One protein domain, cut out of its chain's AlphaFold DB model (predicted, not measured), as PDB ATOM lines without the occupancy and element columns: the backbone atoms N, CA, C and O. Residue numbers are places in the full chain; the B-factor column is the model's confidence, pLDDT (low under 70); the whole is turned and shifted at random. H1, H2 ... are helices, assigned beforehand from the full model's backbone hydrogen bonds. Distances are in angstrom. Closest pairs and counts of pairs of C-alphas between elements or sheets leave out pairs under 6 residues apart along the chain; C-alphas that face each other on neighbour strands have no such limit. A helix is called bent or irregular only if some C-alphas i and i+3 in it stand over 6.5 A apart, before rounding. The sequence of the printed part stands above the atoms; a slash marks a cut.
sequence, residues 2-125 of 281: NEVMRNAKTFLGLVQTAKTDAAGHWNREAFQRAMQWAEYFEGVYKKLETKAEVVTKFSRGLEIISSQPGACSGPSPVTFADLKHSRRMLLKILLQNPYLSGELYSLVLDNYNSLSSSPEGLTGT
ATOM      1  N   ASN A   2     119.581  96.209  98.540       80.44
ATOM      2  CA  ASN A   2     120.270  96.626  97.306       80.44
ATOM      3  C   ASN A   2     120.417  98.148  97.154       80.44
ATOM      4  O   ASN A   2     121.481  98.626  96.782       80.44
ATOM      5  N   GLU A   3     119.385  98.917  97.505       89.69
ATOM      6  CA  GLU A   3     119.445 100.381  97.444       89.69
ATOM      7  C   GLU A   3     120.434 100.990  98.445       89.69
ATOM      8  O   GLU A   3     121.241 101.831  98.067       89.69
ATOM      9  N   VAL A   4     120.438 100.518  99.697       90.50
ATOM     10  CA  VAL A   4     121.385 100.997 100.716       90.50
ATOM     11  C   VAL A   4     122.827 100.680 100.300       90.50
ATOM     12  O   VAL A   4     123.725 101.478 100.544       90.50
ATOM     13  N   MET A   5     123.053  99.561  99.600       90.94
ATOM     14  CA  MET A   5     124.380  99.214  99.077       90.94
ATOM     15  C   MET A   5     124.801 100.021  97.859       90.94
ATOM     16  O   MET A   5     125.959 100.427  97.772       90.94
ATOM     17  N   ARG A   6     123.869 100.339  96.960       91.38
ATOM     18  CA  ARG A   6     124.115 101.311  95.891       91.38
ATOM     19  C   ARG A   6     124.504 102.670  96.473       91.38
ATOM     20  O   ARG A   6     125.479 103.267  96.032       91.38
ATOM     21  N   ASN A   7     123.786 103.118  97.497       93.25
ATOM     22  CA  ASN A   7     124.080 104.362  98.198       93.25
ATOM     23  C   ASN A   7     125.451 104.314  98.885       93.25
ATOM     24  O   ASN A   7     126.184 105.299  98.856       93.25
ATOM     25  N   ALA A   8     125.826 103.166  99.462       91.00
ATOM     26  CA  ALA A   8     127.124 103.001 100.115       91.00
ATOM     27  C   ALA A   8     128.257 103.122  99.100       91.00
ATOM     28  O   ALA A   8     129.243 103.798  99.365       91.00
ATOM     29  N   LYS A   9     128.079 102.559  97.900       90.69
ATOM     30  CA  LYS A   9     129.026 102.743  96.799       90.69
ATOM     31  C   LYS A   9     129.201 104.223  96.439       90.69
ATOM     32  O   LYS A   9     130.332 104.667  96.281       90.69
ATOM     33  N   THR A  10     128.111 104.986  96.353       92.25
ATOM     34  CA  THR A  10     128.171 106.434  96.088       92.25
ATOM     35  C   THR A  10     128.927 107.183  97.183       92.25
ATOM     36  O   THR A  10     129.822 107.969  96.881       92.25
ATOM     37  N   PHE A  11     128.607 106.924  98.451       93.00
ATOM     38  CA  PHE A  11     129.274 107.583  99.574       93.00
ATOM     39  C   PHE A  11     130.754 107.215  99.672       93.00
ATOM     40  O   PHE A  11     131.586 108.102  99.825       93.00
ATOM     41  N   LEU A  12     131.107 105.939  99.503       90.25
ATOM     42  CA  LEU A  12     132.506 105.519  99.463       90.25
ATOM     43  C   LEU A  12     133.254 106.166  98.295       90.25
ATOM     44  O   LEU A  12     134.390 106.589  98.478       90.25
ATOM     45  N   GLY A  13     132.607 106.333  97.137       89.75
ATOM     46  CA  GLY A  13     133.153 107.114  96.027       89.75
ATOM     47  C   GLY A  13     133.485 108.553  96.431       89.75
ATOM     48  O   GLY A  13     134.590 109.015  96.172       89.75
ATOM     49  N   LEU A  14     132.582 109.232  97.147       91.81
ATOM     50  CA  LEU A  14     132.828 110.583  97.669       91.81
ATOM     51  C   LEU A  14     133.971 110.620  98.687       91.81
ATOM     52  O   LEU A  14     134.801 111.522  98.632       91.81
ATOM     53  N   VAL A  15     134.042 109.636  99.586       90.38
ATOM     54  CA  VAL A  15     135.137 109.497 100.557       90.38
ATOM     55  C   VAL A  15     136.483 109.295  99.853       90.38
ATOM     56  O   VAL A  15     137.494 109.817 100.316       90.38
ATOM     57  N   GLN A  16     136.517 108.582  98.724       87.25
ATOM     58  CA  GLN A  16     137.733 108.464  97.916       87.25
ATOM     59  C   GLN A  16     138.079 109.768  97.212       87.25
ATOM     60  O   GLN A  16     139.217 110.217  97.301       87.25
ATOM     61  N   THR A  17     137.108 110.422  96.571       90.06
ATOM     62  CA  THR A  17     137.325 111.734  95.948       90.06
ATOM     63  C   THR A  17     137.868 112.743  96.963       90.06
ATOM     64  O   THR A  17     138.802 113.475  96.642       90.06
ATOM     65  N   ALA A  18     137.374 112.710  98.205       90.69
ATOM     66  CA  ALA A  18     137.831 113.550  99.309       90.69
ATOM     67  C   ALA A  18     139.313 113.358  99.687       90.69
ATOM     68  O   ALA A  18     139.849 114.210 100.386       90.69
ATOM     69  N   LYS A  19     139.986 112.291  99.234       86.38
ATOM     70  CA  LYS A  19     141.431 112.041  99.441       86.38
ATOM     71  C   LYS A  19     142.309 112.510  98.276       86.38
ATOM     72  O   LYS A  19     143.529 112.436  98.367       86.38
ATOM     73  N   THR A  20     141.701 112.932  97.173       86.88
ATOM     74  CA  THR A  20     142.396 113.272  95.921       86.88
ATOM     75  C   THR A  20     142.400 114.778  95.672       86.88
ATOM     76  O   THR A  20     141.695 115.536  96.342       86.88
ATOM     77  N   ASP A  21     143.160 115.215  94.676       86.75
ATOM     78  CA  ASP A  21     143.174 116.587  94.157       86.75
ATOM     79  C   ASP A  21     141.809 117.047  93.614       86.75
ATOM     80  O   ASP A  21     141.478 118.234  93.658       86.75
ATOM     81  N   ALA A  22     140.949 116.113  93.197       91.00
ATOM     82  CA  ALA A  22     139.575 116.414  92.805       91.00
ATOM     83  C   ALA A  22     138.756 117.082  93.931       91.00
ATOM     84  O   ALA A  22     137.851 117.864  93.638       91.00
ATOM     85  N   ALA A  23     139.087 116.840  95.207       91.31
ATOM     86  CA  ALA A  23     138.451 117.527  96.334       91.31
ATOM     87  C   ALA A  23     138.743 119.036  96.356       91.31
ATOM     88  O   ALA A  23     137.914 119.808  96.831       91.31
ATOM     89  N   GLY A  24     139.879 119.474  95.803       88.56
ATOM     90  CA  GLY A  24     140.226 120.894  95.688       88.56
ATOM     91  C   GLY A  24     139.263 121.689  94.804       88.56
ATOM     92  O   GLY A  24     139.137 122.901  94.955       88.56
ATOM     93  N   HIS A  25     138.527 120.998  93.932       93.31
ATOM     94  CA  HIS A  25     137.527 121.576  93.034       93.31
ATOM     95  C   HIS A  25     136.107 121.544  93.618       93.31
ATOM     96  O   HIS A  25     135.146 121.915  92.941       93.31
ATOM     97  N   TRP A  26     135.933 121.061  94.852       96.06
ATOM     98  CA  TRP A  26     134.621 121.046  95.484       96.06
ATOM     99  C   TRP A  26     134.191 122.464  95.844       96.06
ATOM    100  O   TRP A  26     134.891 123.200  96.535       96.06
ATOM    101  N   ASN A  27     132.987 122.821  95.413       94.56
ATOM    102  CA  ASN A  27     132.297 124.006  95.896       94.56
ATOM    103  C   ASN A  27     131.480 123.676  97.161       94.56
ATOM    104  O   ASN A  27     131.336 122.516  97.567       94.56
ATOM    105  N   ARG A  28     130.894 124.711  97.771       94.62
ATOM    106  CA  ARG A  28     130.038 124.586  98.961       94.62
ATOM    107  C   ARG A  28     128.905 123.568  98.785       94.62
ATOM    108  O   ARG A  28     128.611 122.821  99.711       94.62
ATOM    109  N   GLU A  29     128.299 123.505  97.604       96.00
ATOM    110  CA  GLU A  29     127.203 122.573  97.311       96.00
ATOM    111  C   GLU A  29     127.677 121.116  97.246       96.00
ATOM    112  O   GLU A  29     127.008 120.214  97.753       96.00
ATOM    113  N   ALA A  30     128.833 120.853  96.632       95.56
ATOM    114  CA  ALA A  30     129.443 119.526  96.606       95.56
ATOM    115  C   ALA A  30     129.779 119.052  98.025       95.56
ATOM    116  O   ALA A  30     129.435 117.927  98.391       95.56
ATOM    117  N   PHE A  31     130.353 119.937  98.842       96.06
ATOM    118  CA  PHE A  31     130.612 119.671 100.253       96.06
ATOM    119  C   PHE A  31     129.328 119.356 101.033       96.06
ATOM    120  O   PHE A  31     129.253 118.334 101.713       96.06
ATOM    121  N   GLN A  32     128.283 120.176 100.893       96.50
ATOM    122  CA  GLN A  32     126.995 119.943 101.555       96.50
ATOM    123  C   GLN A  32     126.365 118.609 101.143       96.50
ATOM    124  O   GLN A  32     125.883 117.870 102.000       96.50
ATOM    125  N   ARG A  33     126.418 118.252  99.854       96.75
ATOM    126  CA  ARG A  33     125.954 116.939  99.377       96.75
ATOM    127  C   ARG A  33     126.746 115.794 100.003       96.75
ATOM    128  O   ARG A  33     126.154 114.788 100.385       96.75
ATOM    129  N   ALA A  34     128.063 115.933 100.136       96.50
ATOM    130  CA  ALA A  34     128.887 114.927 100.800       96.50
ATOM    131  C   ALA A  34     128.518 114.776 102.287       96.50
ATOM    132  O   ALA A  34     128.389 113.654 102.779       96.50
ATOM    133  N   MET A  35     128.243 115.886 102.978       96.25
ATOM    134  CA  MET A  35     127.774 115.877 104.368       96.25
ATOM    135  C   MET A  35     126.396 115.224 104.531       96.25
ATOM    136  O   MET A  35     126.201 114.455 105.469       96.25
ATOM    137  N   GLN A  36     125.465 115.452 103.601       96.94
ATOM    138  CA  GLN A  36     124.154 114.788 103.598       96.94
ATOM    139  C   GLN A  36     124.279 113.270 103.425       96.94
ATOM    140  O   GLN A  36     123.572 112.507 104.084       96.94
ATOM    141  N   TRP A  37     125.200 112.807 102.572       97.19
ATOM    142  CA  TRP A  37     125.492 111.377 102.458       97.19
ATOM    143  C   TRP A  37     126.052 110.802 103.755       97.19
ATOM    144  O   TRP A  37     125.628 109.728 104.181       97.19
ATOM    145  N   ALA A  38     126.969 111.517 104.400       95.19
ATOM    146  CA  ALA A  38     127.519 111.097 105.677       95.19
ATOM    147  C   ALA A  38     126.430 111.007 106.766       95.19
ATOM    148  O   ALA A  38     126.335 110.000 107.464       95.19
ATOM    149  N   GLU A  39     125.545 112.001 106.863       96.06
ATOM    150  CA  GLU A  39     124.403 111.981 107.786       96.06
ATOM    151  C   GLU A  39     123.435 110.822 107.495       96.06
ATOM    152  O   GLU A  39     122.996 110.119 108.410       96.06
ATOM    153  N   TYR A  40     123.152 110.563 106.215       96.88
ATOM    154  CA  TYR A  40     122.362 109.406 105.804       96.88
ATOM    155  C   TYR A  40     122.964 108.101 106.341       96.88
ATOM    156  O   TYR A  40     122.225 107.267 106.872       96.88
ATOM    157  N   PHE A  41     124.287 107.923 106.256       95.62
ATOM    158  CA  PHE A  41     124.950 106.706 106.728       95.62
ATOM    159  C   PHE A  41     125.014 106.573 108.251       95.62
ATOM    160  O   PHE A  41     124.874 105.453 108.746       95.62
ATOM    161  N   GLU A  42     125.079 107.675 109.001       95.06
ATOM    162  CA  GLU A  42     124.865 107.645 110.458       95.06
ATOM    163  C   GLU A  42     123.443 107.160 110.795       95.06
ATOM    164  O   GLU A  42     123.243 106.335 111.692       95.06
ATOM    165  N   GLY A  43     122.439 107.606 110.034       95.00
ATOM    166  CA  GLY A  43     121.059 107.135 110.164       95.00
ATOM    167  C   GLY A  43     120.875 105.662 109.777       95.00
ATOM    168  O   GLY A  43     120.110 104.939 110.423       95.00
ATOM    169  N   VAL A  44     121.577 105.193 108.742       94.50
ATOM    170  CA  VAL A  44     121.609 103.773 108.353       94.50
ATOM    171  C   VAL A  44     122.228 102.933 109.462       94.50
ATOM    172  O   VAL A  44     121.642 101.915 109.827       94.50
ATOM    173  N   TYR A  45     123.354 103.369 110.030       94.75
ATOM    174  CA  TYR A  45     124.015 102.685 111.138       94.75
ATOM    175  C   TYR A  45     123.046 102.476 112.312       94.75
ATOM    176  O   TYR A  45     122.774 101.332 112.673       94.75
ATOM    177  N   LYS A  46     122.405 103.547 112.807       94.81
ATOM    178  CA  LYS A  46     121.429 103.476 113.917       94.81
ATOM    179  C   LYS A  46     120.266 102.509 113.646       94.81
ATOM    180  O   LYS A  46     119.760 101.853 114.549       94.81
ATOM    181  N   LYS A  47     119.816 102.392 112.391       94.38
ATOM    182  CA  LYS A  47     118.707 101.490 112.005       94.38
ATOM    183  C   LYS A  47     119.113 100.022 111.884       94.38
ATOM    184  O   LYS A  47     118.234  99.148 111.880       94.38
ATOM    185  N   LEU A  48     120.403  99.760 111.677       93.44
ATOM    186  CA  LEU A  48     120.932  98.438 111.360       93.44
ATOM    187  C   LEU A  48     121.769  97.832 112.488       93.44
ATOM    188  O   LEU A  48     121.871  96.613 112.516       93.44
ATOM    189  N   GLU A  49     122.312  98.624 113.418       94.00
ATOM    190  CA  GLU A  49     123.260  98.156 114.445       94.00
ATOM    191  C   GLU A  49     122.733  96.994 115.302       94.00
ATOM    192  O   GLU A  49     123.493  96.106 115.677       94.00
ATOM    193  N   THR A  50     121.421  96.923 115.536       93.69
ATOM    194  CA  THR A  50     120.782  95.848 116.314       93.69
ATOM    195  C   THR A  50     120.459  94.589 115.498       93.69
ATOM    196  O   THR A  50     119.971  93.602 116.044       93.69
ATOM    197  N   LYS A  51     120.711  94.589 114.182       93.88
ATOM    198  CA  LYS A  51     120.311  93.524 113.244       93.88
ATOM    199  C   LYS A  51     121.529  92.770 112.714       93.88
ATOM    200  O   LYS A  51     121.928  92.963 111.564       93.88
ATOM    201  N   ALA A  52     122.084  91.872 113.528       91.50
ATOM    202  CA  ALA A  52     123.345  91.163 113.263       91.50
ATOM    203  C   ALA A  52     123.456  90.535 111.854       91.50
ATOM    204  O   ALA A  52     124.472  90.698 111.175       91.50
ATOM    205  N   GLU A  53     122.402  89.876 111.362       92.19
ATOM    206  CA  GLU A  53     122.408  89.286 110.013       92.19
ATOM    207  C   GLU A  53     122.527  90.337 108.900       92.19
ATOM    208  O   GLU A  53     123.190  90.117 107.883       92.19
ATOM    209  N   VAL A  54     121.880  91.491 109.081       90.06
ATOM    210  CA  VAL A  54     121.922  92.592 108.115       90.06
ATOM    211  C   VAL A  54     123.278  93.281 108.176       90.06
ATOM    212  O   VAL A  54     123.849  93.542 107.122       90.06
ATOM    213  N   VAL A  55     123.820  93.500 109.377       92.38
ATOM    214  CA  VAL A  55     125.172  94.042 109.591       92.38
ATOM    215  C   VAL A  55     126.222  93.174 108.907       92.38
ATOM    216  O   VAL A  55     127.073  93.696 108.195       92.38
ATOM    217  N   THR A  56     126.130  91.851 109.046       93.06
ATOM    218  CA  THR A  56     127.077  90.912 108.422       93.06
ATOM    219  C   THR A  56     127.028  91.009 106.896       93.06
ATOM    220  O   THR A  56     128.057  91.148 106.235       93.06
ATOM    221  N   LYS A  57     125.820  91.006 106.315       91.38
ATOM    222  CA  LYS A  57     125.632  91.169 104.863       91.38
ATOM    223  C   LYS A  57     126.117  92.534 104.372       91.38
ATOM    224  O   LYS A  57     126.699  92.618 103.295       91.38
ATOM    225  N   PHE A  58     125.878  93.587 105.151       91.94
ATOM    226  CA  PHE A  58     126.301  94.946 104.828       91.94
ATOM    227  C   PHE A  58     127.822  95.089 104.862       91.94
ATOM    228  O   PHE A  58     128.401  95.618 103.921       91.94
ATOM    229  N   SER A  59     128.463  94.567 105.909       92.31
ATOM    230  CA  SER A  59     129.918  94.612 106.099       92.31
ATOM    231  C   SER A  59     130.638  93.904 104.957       92.31
ATOM    232  O   SER A  59     131.522  94.485 104.341       92.31
ATOM    233  N   ARG A  60     130.156  92.719 104.561       91.62
ATOM    234  CA  ARG A  60     130.666  92.018 103.375       91.62
ATOM    235  C   ARG A  60     130.497  92.837 102.092       91.62
ATOM    236  O   ARG A  60     131.359  92.824 101.223       91.62
ATOM    237  N   GLY A  61     129.377  93.549 101.959       89.81
ATOM    238  CA  GLY A  61     129.147  94.467 100.844       89.81
ATOM    239  C   GLY A  61     130.148  95.625 100.819       89.81
ATOM    240  O   GLY A  61     130.676  95.940  99.756       89.81
ATOM    241  N   LEU A  62     130.443  96.221 101.978       89.38
ATOM    242  CA  LEU A  62     131.458  97.269 102.115       89.38
ATOM    243  C   LEU A  62     132.852  96.755 101.750       89.38
ATOM    244  O   LEU A  62     133.528  97.397 100.957       89.38
ATOM    245  N   GLU A  63     133.246  95.575 102.234       88.31
ATOM    246  CA  GLU A  63     134.527  94.939 101.892       88.31
ATOM    247  C   GLU A  63     134.682  94.732 100.380       88.31
ATOM    248  O   GLU A  63     135.724  95.045  99.801       88.31
ATOM    249  N   ILE A  64     133.626  94.254  99.710       87.50
ATOM    250  CA  ILE A  64     133.622  94.084  98.251       87.50
ATOM    251  C   ILE A  64     133.782  95.434  97.545       87.50
ATOM    252  O   ILE A  64     134.506  95.520  96.560       87.50
ATOM    253  N   ILE A  65     133.124  96.493  98.027       85.12
ATOM    254  CA  ILE A  65     133.251  97.826  97.426       85.12
ATOM    255  C   ILE A  65     134.661  98.378  97.655       85.12
ATOM    256  O   ILE A  65     135.274  98.861  96.709       85.12
ATOM    257  N   SER A  66     135.195  98.281  98.872       81.31
ATOM    258  CA  SER A  66     136.523  98.793  99.227       81.31
ATOM    259  C   SER A  66     137.676  98.038  98.561       81.31
ATOM    260  O   SER A  66     138.752  98.606  98.414       81.31
ATOM    261  N   SER A  67     137.462  96.788  98.141       80.19
ATOM    262  CA  SER A  67     138.456  95.985  97.413       80.19
ATOM    263  C   SER A  67     138.466  96.223  95.898       80.19
ATOM    264  O   SER A  67     139.327  95.681  95.205       80.19
ATOM    265  N   GLN A  68     137.548  97.033  95.352       79.38
ATOM    266  CA  GLN A  68     137.571  97.350  93.922       79.38
ATOM    267  C   GLN A  68     138.783  98.238  93.572       79.38
ATOM    268  O   GLN A  68     139.135  99.130  94.348       79.38
ATOM    269  N   PRO A  69     139.407  98.055  92.392       66.06
ATOM    270  CA  PRO A  69     140.484  98.927  91.929       66.06
ATOM    271  C   PRO A  69     140.038 100.397  91.932       66.06
ATOM    272  O   PRO A  69     139.014 100.738  91.342       66.06
ATOM    273  N   GLY A  70     140.786 101.257  92.628       64.00
ATOM    274  CA  GLY A  70     140.466 102.681  92.790       64.00
ATOM    275  C   GLY A  70     139.488 103.018  93.925       64.00
ATOM    276  O   GLY A  70     139.195 104.191  94.137       64.00
ATOM    277  N   ALA A  71     138.996 102.029  94.681       59.03
ATOM    278  CA  ALA A  71     138.035 102.246  95.765       59.03
ATOM    279  C   ALA A  71     138.664 102.492  97.146       59.03
ATOM    280  O   ALA A  71     137.924 102.801  98.079       59.03
ATOM    281  N   CYS A  72     139.991 102.393  97.284       51.50
ATOM    282  CA  CYS A  72     140.734 102.757  98.493       51.50
ATOM    283  C   CYS A  72     142.215 103.017  98.188       51.50
ATOM    284  O   CYS A  72     142.988 102.077  98.048       51.50
ATOM    285  N   SER A  73     142.629 104.285  98.168       48.56
ATOM    286  CA  SER A  73     144.059 104.659  98.196       48.56
ATOM    287  C   SER A  73     144.560 104.942  99.622       48.56
ATOM    288  O   SER A  73     145.530 105.668  99.807       48.56
ATOM    289  N   GLY A  74     143.866 104.433 100.650       57.06
ATOM    290  CA  GLY A  74     144.207 104.642 102.061       57.06
ATOM    291  C   GLY A  74     144.419 103.328 102.822       57.06
ATOM    292  O   GLY A  74     143.967 102.286 102.353       57.06
ATOM    293  N   PRO A  75     145.068 103.378 104.001       53.81
ATOM    294  CA  PRO A  75     145.591 102.196 104.692       53.81
ATOM    295  C   PRO A  75     144.525 101.238 105.249       53.81
ATOM    296  O   PRO A  75     144.857 100.091 105.530       53.81
ATOM    297  N   SER A  76     143.259 101.663 105.359       68.31
ATOM    298  CA  SER A  76     142.178 100.819 105.886       68.31
ATOM    299  C   SER A  76     140.873 100.957 105.087       68.31
ATOM    300  O   SER A  76     140.489 102.080 104.733       68.31
ATOM    301  N   PRO A  77     140.168  99.843 104.804       80.94
ATOM    302  CA  PRO A  77     138.824  99.863 104.233       80.94
ATOM    303  C   PRO A  77     137.810 100.431 105.235       80.94
ATOM    304  O   PRO A  77     137.991 100.314 106.445       80.94
ATOM    305  N   VAL A  78     136.730 101.027 104.726       85.81
ATOM    306  CA  VAL A  78     135.645 101.553 105.567       85.81
ATOM    307  C   VAL A  78     134.795 100.391 106.074       85.81
ATOM    308  O   VAL A  78     134.244  99.618 105.288       85.81
ATOM    309  N   THR A  79     134.668 100.282 107.388       90.62
ATOM    310  CA  THR A  79     133.899  99.247 108.080       90.62
ATOM    311  C   THR A  79     132.479  99.717 108.399       90.62
ATOM    312  O   THR A  79     132.147 100.901 108.318       90.62
ATOM    313  N   PHE A  80     131.606  98.790 108.807       91.75
ATOM    314  CA  PHE A  80     130.268  99.159 109.276       91.75
ATOM    315  C   PHE A  80     130.314 100.051 110.528       91.75
ATOM    316  O   PHE A  80     129.475 100.938 110.668       91.75
ATOM    317  N   ALA A  81     131.296  99.853 111.414       90.25
ATOM    318  CA  ALA A  81     131.456 100.656 112.624       90.25
ATOM    319  C   ALA A  81     131.783 102.122 112.306       90.25
ATOM    320  O   ALA A  81     131.266 103.023 112.967       90.25
ATOM    321  N   ASP A  82     132.555 102.367 111.245       89.38
ATOM    322  CA  ASP A  82     132.911 103.724 110.811       89.38
ATOM    323  C   ASP A  82     131.680 104.543 110.404       89.38
ATOM    324  O   ASP A  82     131.655 105.766 110.561       89.38
ATOM    325  N   LEU A  83     130.606 103.875 109.960       91.69
ATOM    326  CA  LEU A  83     129.376 104.551 109.555       91.69
ATOM    327  C   LEU A  83     128.696 105.298 110.703       91.69
ATOM    328  O   LEU A  83     128.020 106.300 110.456       91.69
ATOM    329  N   LYS A  84     128.918 104.856 111.946       92.50
ATOM    330  CA  LYS A  84     128.443 105.529 113.162       92.50
ATOM    331  C   LYS A  84     128.907 106.983 113.239       92.50
ATOM    332  O   LYS A  84     128.203 107.821 113.799       92.50
ATOM    333  N   HIS A  85     130.082 107.270 112.684       90.81
ATOM    334  CA  HIS A  85     130.740 108.570 112.737       90.81
ATOM    335  C   HIS A  85     131.079 109.086 111.333       90.81
ATOM    336  O   HIS A  85     132.100 109.746 111.136       90.81
ATOM    337  N   SER A  86     130.217 108.800 110.349       91.88
ATOM    338  CA  SER A  86     130.464 109.110 108.935       91.88
ATOM    339  C   SER A  86     130.788 110.584 108.683       91.88
ATOM    340  O   SER A  86     131.675 110.871 107.877       91.88
ATOM    341  N   ARG A  87     130.107 111.533 109.350       93.25
ATOM    342  CA  ARG A  87     130.374 112.972 109.153       93.25
ATOM    343  C   ARG A  87     131.767 113.335 109.634       93.25
ATOM    344  O   ARG A  87     132.524 113.979 108.917       93.25
ATOM    345  N   ARG A  88     132.125 112.866 110.828       87.94
ATOM    346  CA  ARG A  88     133.451 113.079 111.409       87.94
ATOM    347  C   ARG A  88     134.544 112.468 110.538       87.94
ATOM    348  O   ARG A  88     135.528 113.139 110.250       87.94
ATOM    349  N   MET A  89     134.350 111.226 110.095       89.50
ATOM    350  CA  MET A  89     135.277 110.532 109.202       89.50
ATOM    351  C   MET A  89     135.522 111.344 107.923       89.50
ATOM    352  O   MET A  89     136.671 111.564 107.552       89.50
ATOM    353  N   LEU A  90     134.457 111.829 107.272       92.00
ATOM    354  CA  LEU A  90     134.570 112.644 106.061       92.00
ATOM    355  C   LEU A  90     135.347 113.944 106.316       92.00
ATOM    356  O   LEU A  90     136.247 114.278 105.549       92.00
ATOM    357  N   LEU A  91     135.031 114.664 107.393       91.56
ATOM    358  CA  LEU A  91     135.709 115.919 107.723       91.56
ATOM    359  C   LEU A  91     137.186 115.710 108.061       91.56
ATOM    360  O   LEU A  91     138.023 116.473 107.595       91.56
ATOM    361  N   LYS A  92     137.523 114.650 108.806       86.44
ATOM    362  CA  LYS A  92     138.914 114.276 109.097       86.44
ATOM    363  C   LYS A  92     139.703 114.031 107.813       86.44
ATOM    364  O   LYS A  92     140.806 114.544 107.663       86.44
ATOM    365  N   ILE A  93     139.113 113.297 106.869       88.12
ATOM    366  CA  ILE A  93     139.725 113.031 105.563       88.12
ATOM    367  C   ILE A  93     139.949 114.330 104.783       88.12
ATOM    368  O   ILE A  93     141.020 114.516 104.215       88.12
ATOM    369  N   LEU A  94     138.973 115.241 104.783       90.12
ATOM    370  CA  LEU A  94     139.098 116.532 104.106       90.12
ATOM    371  C   LEU A  94     140.158 117.432 104.762       90.12
ATOM    372  O   LEU A  94     140.911 118.079 104.046       90.12
ATOM    373  N   LEU A  95     140.272 117.444 106.094       87.88
ATOM    374  CA  LEU A  95     141.324 118.190 106.803       87.88
ATOM    375  C   LEU A  95     142.726 117.656 106.500       87.88
ATOM    376  O   LEU A  95     143.681 118.424 106.452       87.88
ATOM    377  N   GLN A  96     142.847 116.345 106.294       84.00
ATOM    378  CA  GLN A  96     144.094 115.700 105.891       84.00
ATOM    379  C   GLN A  96     144.390 115.869 104.394       84.00
ATOM    380  O   GLN A  96     145.484 115.511 103.954       84.00
ATOM    381  N   ASN A  97     143.446 116.394 103.602       85.50
ATOM    382  CA  ASN A  97     143.639 116.585 102.175       85.50
ATOM    383  C   ASN A  97     144.427 117.882 101.905       85.50
ATOM    384  O   ASN A  97     143.937 118.980 102.162       85.50
ATOM    385  N   PRO A  98     145.624 117.784 101.317       80.50
ATOM    386  CA  PRO A  98     146.485 118.936 101.082       80.50
ATOM    387  C   PRO A  98     146.106 119.774  99.852       80.50
ATOM    388  O   PRO A  98     146.698 120.824  99.623       80.50
ATOM    389  N   TYR A  99     145.167 119.303  99.035       86.62
ATOM    390  CA  TYR A  99     144.669 119.998  97.847       86.62
ATOM    391  C   TYR A  99     143.412 120.823  98.138       86.62
ATOM    392  O   TYR A  99     142.829 121.399  97.221       86.62
ATOM    393  N   LEU A 100     142.958 120.857  99.392       87.56
ATOM    394  CA  LEU A 100     141.757 121.582  99.773       87.56
ATOM    395  C   LEU A 100     141.950 123.097  99.596       87.56
ATOM    396  O   LEU A 100     142.955 123.659 100.025       87.56
ATOM    397  N   SER A 101     140.969 123.774  98.996       87.69
ATOM    398  CA  SER A 101     140.996 125.235  98.882       87.69
ATOM    399  C   SER A 101     140.839 125.895 100.258       87.69
ATOM    400  O   SER A 101     140.196 125.338 101.149       87.69
ATOM    401  N   GLY A 102     141.383 127.104 100.444       83.62
ATOM    402  CA  GLY A 102     141.301 127.812 101.731       83.62
ATOM    403  C   GLY A 102     139.863 128.081 102.199       83.62
ATOM    404  O   GLY A 102     139.559 127.958 103.388       83.62
ATOM    405  N   GLU A 103     138.950 128.378 101.264       88.88
ATOM    406  CA  GLU A 103     137.522 128.542 101.570       88.88
ATOM    407  C   GLU A 103     136.913 127.228 102.075       88.88
ATOM    408  O   GLU A 103     136.247 127.199 103.112       88.88
ATOM    409  N   LEU A 104     137.169 126.123 101.367       91.12
ATOM    410  CA  LEU A 104     136.640 124.819 101.743       91.12
ATOM    411  C   LEU A 104     137.250 124.327 103.058       91.12
ATOM    412  O   LEU A 104     136.543 123.748 103.875       91.12
ATOM    413  N   TYR A 105     138.528 124.610 103.301       88.81
ATOM    414  CA  TYR A 105     139.213 124.278 104.549       88.81
ATOM    415  C   TYR A 105     138.579 124.982 105.746       88.81
ATOM    416  O   TYR A 105     138.298 124.345 106.761       88.81
ATOM    417  N   SER A 106     138.259 126.268 105.596       85.88
ATOM    418  CA  SER A 106     137.543 127.039 106.619       85.88
ATOM    419  C   SER A 106     136.158 126.443 106.886       85.88
ATOM    420  O   SER A 106     135.788 126.195 108.031       85.88
ATOM    421  N   LEU A 107     135.426 126.094 105.822       91.12
ATOM    422  CA  LEU A 107     134.110 125.466 105.937       91.12
ATOM    423  C   LEU A 107     134.161 124.098 106.639       91.12
ATOM    424  O   LEU A 107     133.282 123.778 107.444       91.12
ATOM    425  N   VAL A 108     135.173 123.284 106.333       90.94
ATOM    426  CA  VAL A 108     135.401 121.988 106.981       90.94
ATOM    427  C   VAL A 108     135.693 122.192 108.465       90.94
ATOM    428  O   VAL A 108     135.074 121.512 109.281       90.94
ATOM    429  N   LEU A 109     136.558 123.145 108.825       87.00
ATOM    430  CA  LEU A 109     136.860 123.480 110.220       87.00
ATOM    431  C   LEU A 109     135.615 123.918 111.000       87.00
ATOM    432  O   LEU A 109     135.382 123.413 112.096       87.00
ATOM    433  N   ASP A 110     134.781 124.791 110.433       87.75
ATOM    434  CA  ASP A 110     133.552 125.263 111.087       87.75
ATOM    435  C   ASP A 110     132.595 124.104 111.407       87.75
ATOM    436  O   ASP A 110     132.065 123.987 112.519       87.75
ATOM    437  N   ASN A 111     132.402 123.201 110.440       89.56
ATOM    438  CA  ASN A 111     131.554 122.020 110.613       89.56
ATOM    439  C   ASN A 111     132.160 121.027 111.609       89.56
ATOM    440  O   ASN A 111     131.440 120.418 112.401       89.56
ATOM    441  N   TYR A 112     133.481 120.882 111.591       85.44
ATOM    442  CA  TYR A 112     134.209 120.003 112.491       85.44
ATOM    443  C   TYR A 112     134.117 120.467 113.949       85.44
ATOM    444  O   TYR A 112     133.780 119.679 114.834       85.44
ATOM    445  N   ASN A 113     134.291 121.768 114.189       80.12
ATOM    446  CA  ASN A 113     134.105 122.382 115.502       80.12
ATOM    447  C   ASN A 113     132.654 122.250 115.984       80.12
ATOM    448  O   ASN A 113     132.417 121.914 117.144       80.12
ATOM    449  N   SER A 114     131.680 122.419 115.086       83.19
ATOM    450  CA  SER A 114     130.252 122.268 115.410       83.19
ATOM    451  C   SER A 114     129.862 120.837 115.807       83.19
ATOM    452  O   SER A 114     128.927 120.641 116.578       83.19
ATOM    453  N   LEU A 115     130.571 119.820 115.309       76.75
ATOM    454  CA  LEU A 115     130.373 118.427 115.729       76.75
ATOM    455  C   LEU A 115     130.944 118.149 117.127       76.75
ATOM    456  O   LEU A 115     130.423 117.286 117.833       76.75
ATOM    457  N   SER A 116     131.992 118.872 117.530       65.56
ATOM    458  CA  SER A 116     132.646 118.700 118.834       65.56
ATOM    459  C   SER A 116     131.860 119.304 120.004       65.56
ATOM    460  O   SER A 116     132.017 118.855 121.136       65.56
ATOM    461  N   SER A 117     130.974 120.268 119.737       62.88
ATOM    462  CA  SER A 117     130.139 120.947 120.737       62.88
ATOM    463  C   SER A 117     128.801 120.248 121.022       62.88
ATOM    464  O   SER A 117     127.987 120.765 121.789       62.88
ATOM    465  N   SER A 118     128.559 119.069 120.437       58.16
ATOM    466  CA  SER A 118     127.345 118.289 120.699       58.16
ATOM    467  C   SER A 118     127.330 117.741 122.142       58.16
ATOM    468  O   SER A 118     128.299 117.103 122.558       58.16
ATOM    469  N   PRO A 119     126.238 117.923 122.912       52.66
ATOM    470  CA  PRO A 119     126.169 117.612 124.346       52.66
ATOM    471  C   PRO A 119     126.144 116.111 124.707       52.66
ATOM    472  O   PRO A 119     126.024 115.769 125.880       52.66
ATOM    473  N   GLU A 120     126.268 115.198 123.740       51.03
ATOM    474  CA  GLU A 120     126.118 113.748 123.955       51.03
ATOM    475  C   GLU A 120     127.400 112.993 124.370       51.03
ATOM    476  O   GLU A 120     127.391 111.764 124.413       51.03
ATOM    477  N   GLY A 121     128.497 113.655 124.761       45.75
ATOM    478  CA  GLY A 121     129.574 112.911 125.424       45.75
ATOM    479  C   GLY A 121     130.870 113.661 125.688       45.75
ATOM    480  O   GLY A 121     131.412 114.338 124.818       45.75
ATOM    481  N   LEU A 122     131.426 113.400 126.872       43.66
ATOM    482  CA  LEU A 122     132.767 113.740 127.376       43.66
ATOM    483  C   LEU A 122     133.945 113.270 126.482       43.66
ATOM    484  O   LEU A 122     135.091 113.323 126.902       43.66
ATOM    485  N   THR A 123     133.683 112.814 125.256       54.56
ATOM    486  CA  THR A 123     134.637 112.271 124.278       54.56
ATOM    487  C   THR A 123     134.935 113.227 123.116       54.56
ATOM    488  O   THR A 123     135.830 112.961 122.316       54.56
ATOM    489  N   GLY A 124     134.191 114.332 122.972       54.38
ATOM    490  CA  GLY A 124     134.313 115.250 121.828       54.38
ATOM    491  C   GLY A 124     135.695 115.903 121.704       54.38
ATOM    492  O   GLY A 124     136.300 115.862 120.630       54.38
ATOM    493  N   THR A 125     136.208 116.444 122.810       57.72
ATOM    494  CA  THR A 125     137.479 117.183 122.869       57.72
ATOM    495  C   THR A 125     138.695 116.264 122.754       57.72
ATOM    496  O   THR A 125     139.615 116.566 121.999       57.72
TER     497      THR A 125
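AT A GLANCE: This is residues 2 to 125 of the 281 residues of an uncharacterized protein of Strongylocentrotus purpuratus (UniProt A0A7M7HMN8). Two helices, H3 and H5, lie side by side and run opposite ways as the core, and H1 crosses H3 to complete a three-helix up-and-down bundle. H4 packs on H1 at one end, H6 packs on H5 towards the other, where short H2 also lies; residues 118 to 123 stick out. The printed part has 124 residues with six named helices, H1 to H6 in order, and no named strand: all helix. It is compact, with a radius of gyration of the C-alphas of 14.6 A and spans of 43 by 39 by 25 A.

IN THESE COORDINATES: H1, residues 2 to 17, begins at C-alpha 2 (120.270, 96.626, 97.306) and is 22.8 A long. H2 is residues 21 to 25, 7.6 A. H3, residues 28 to 48, is the longest, 30.3 A. H4, residues 52 to 66, is 20.7 A; H5, residues 81 to 95, 20.9 A. H5 is irregular: C-alphas 84 and 87 are 8.7 A apart. H6, residues 102 to 116, is 21.2 A and ends at C-alpha 116 (132.646, 118.700, 118.834).

HOW THE PARTS SIT: Closest C-alphas are quoted. H1, with residues 8 to 14 alone, touches H3 at a steep tilt of 44 degrees, opposite ways (Phe 11 and Trp 37, 6.1 A). H1 touches H4 with residues 5 to 12 alone, at a steep tilt of 42 degrees, the same way, Lys 9 and Ile 65 being 6.5 A apart. H3 touches H5 at a shallow tilt of 18 degrees, opposite ways, Ala 38 and Ser 86 being 4.8 A apart. H5 and H6 form a helical hairpin, only just steep at 36 degrees, Leu 91 and Val 108 being 6.1 A apart. H2 and H6 are near each other. Every O i to N i+4 pair is within hydrogen-bond range in H1, H3, H4 and H6; H5 has 8 of 11, H2 0 of 1 but 2 of 2 O i to N i+3 pairs.

THE WHOLE: The C-alphas of Glu 53 and Gly 102 are farthest apart, 43.7 A. The printed part has no cut; the H4 to H5 link, 14 residues, is long. Residues 69 to 76 and 116 to 125 have pLDDT under 70.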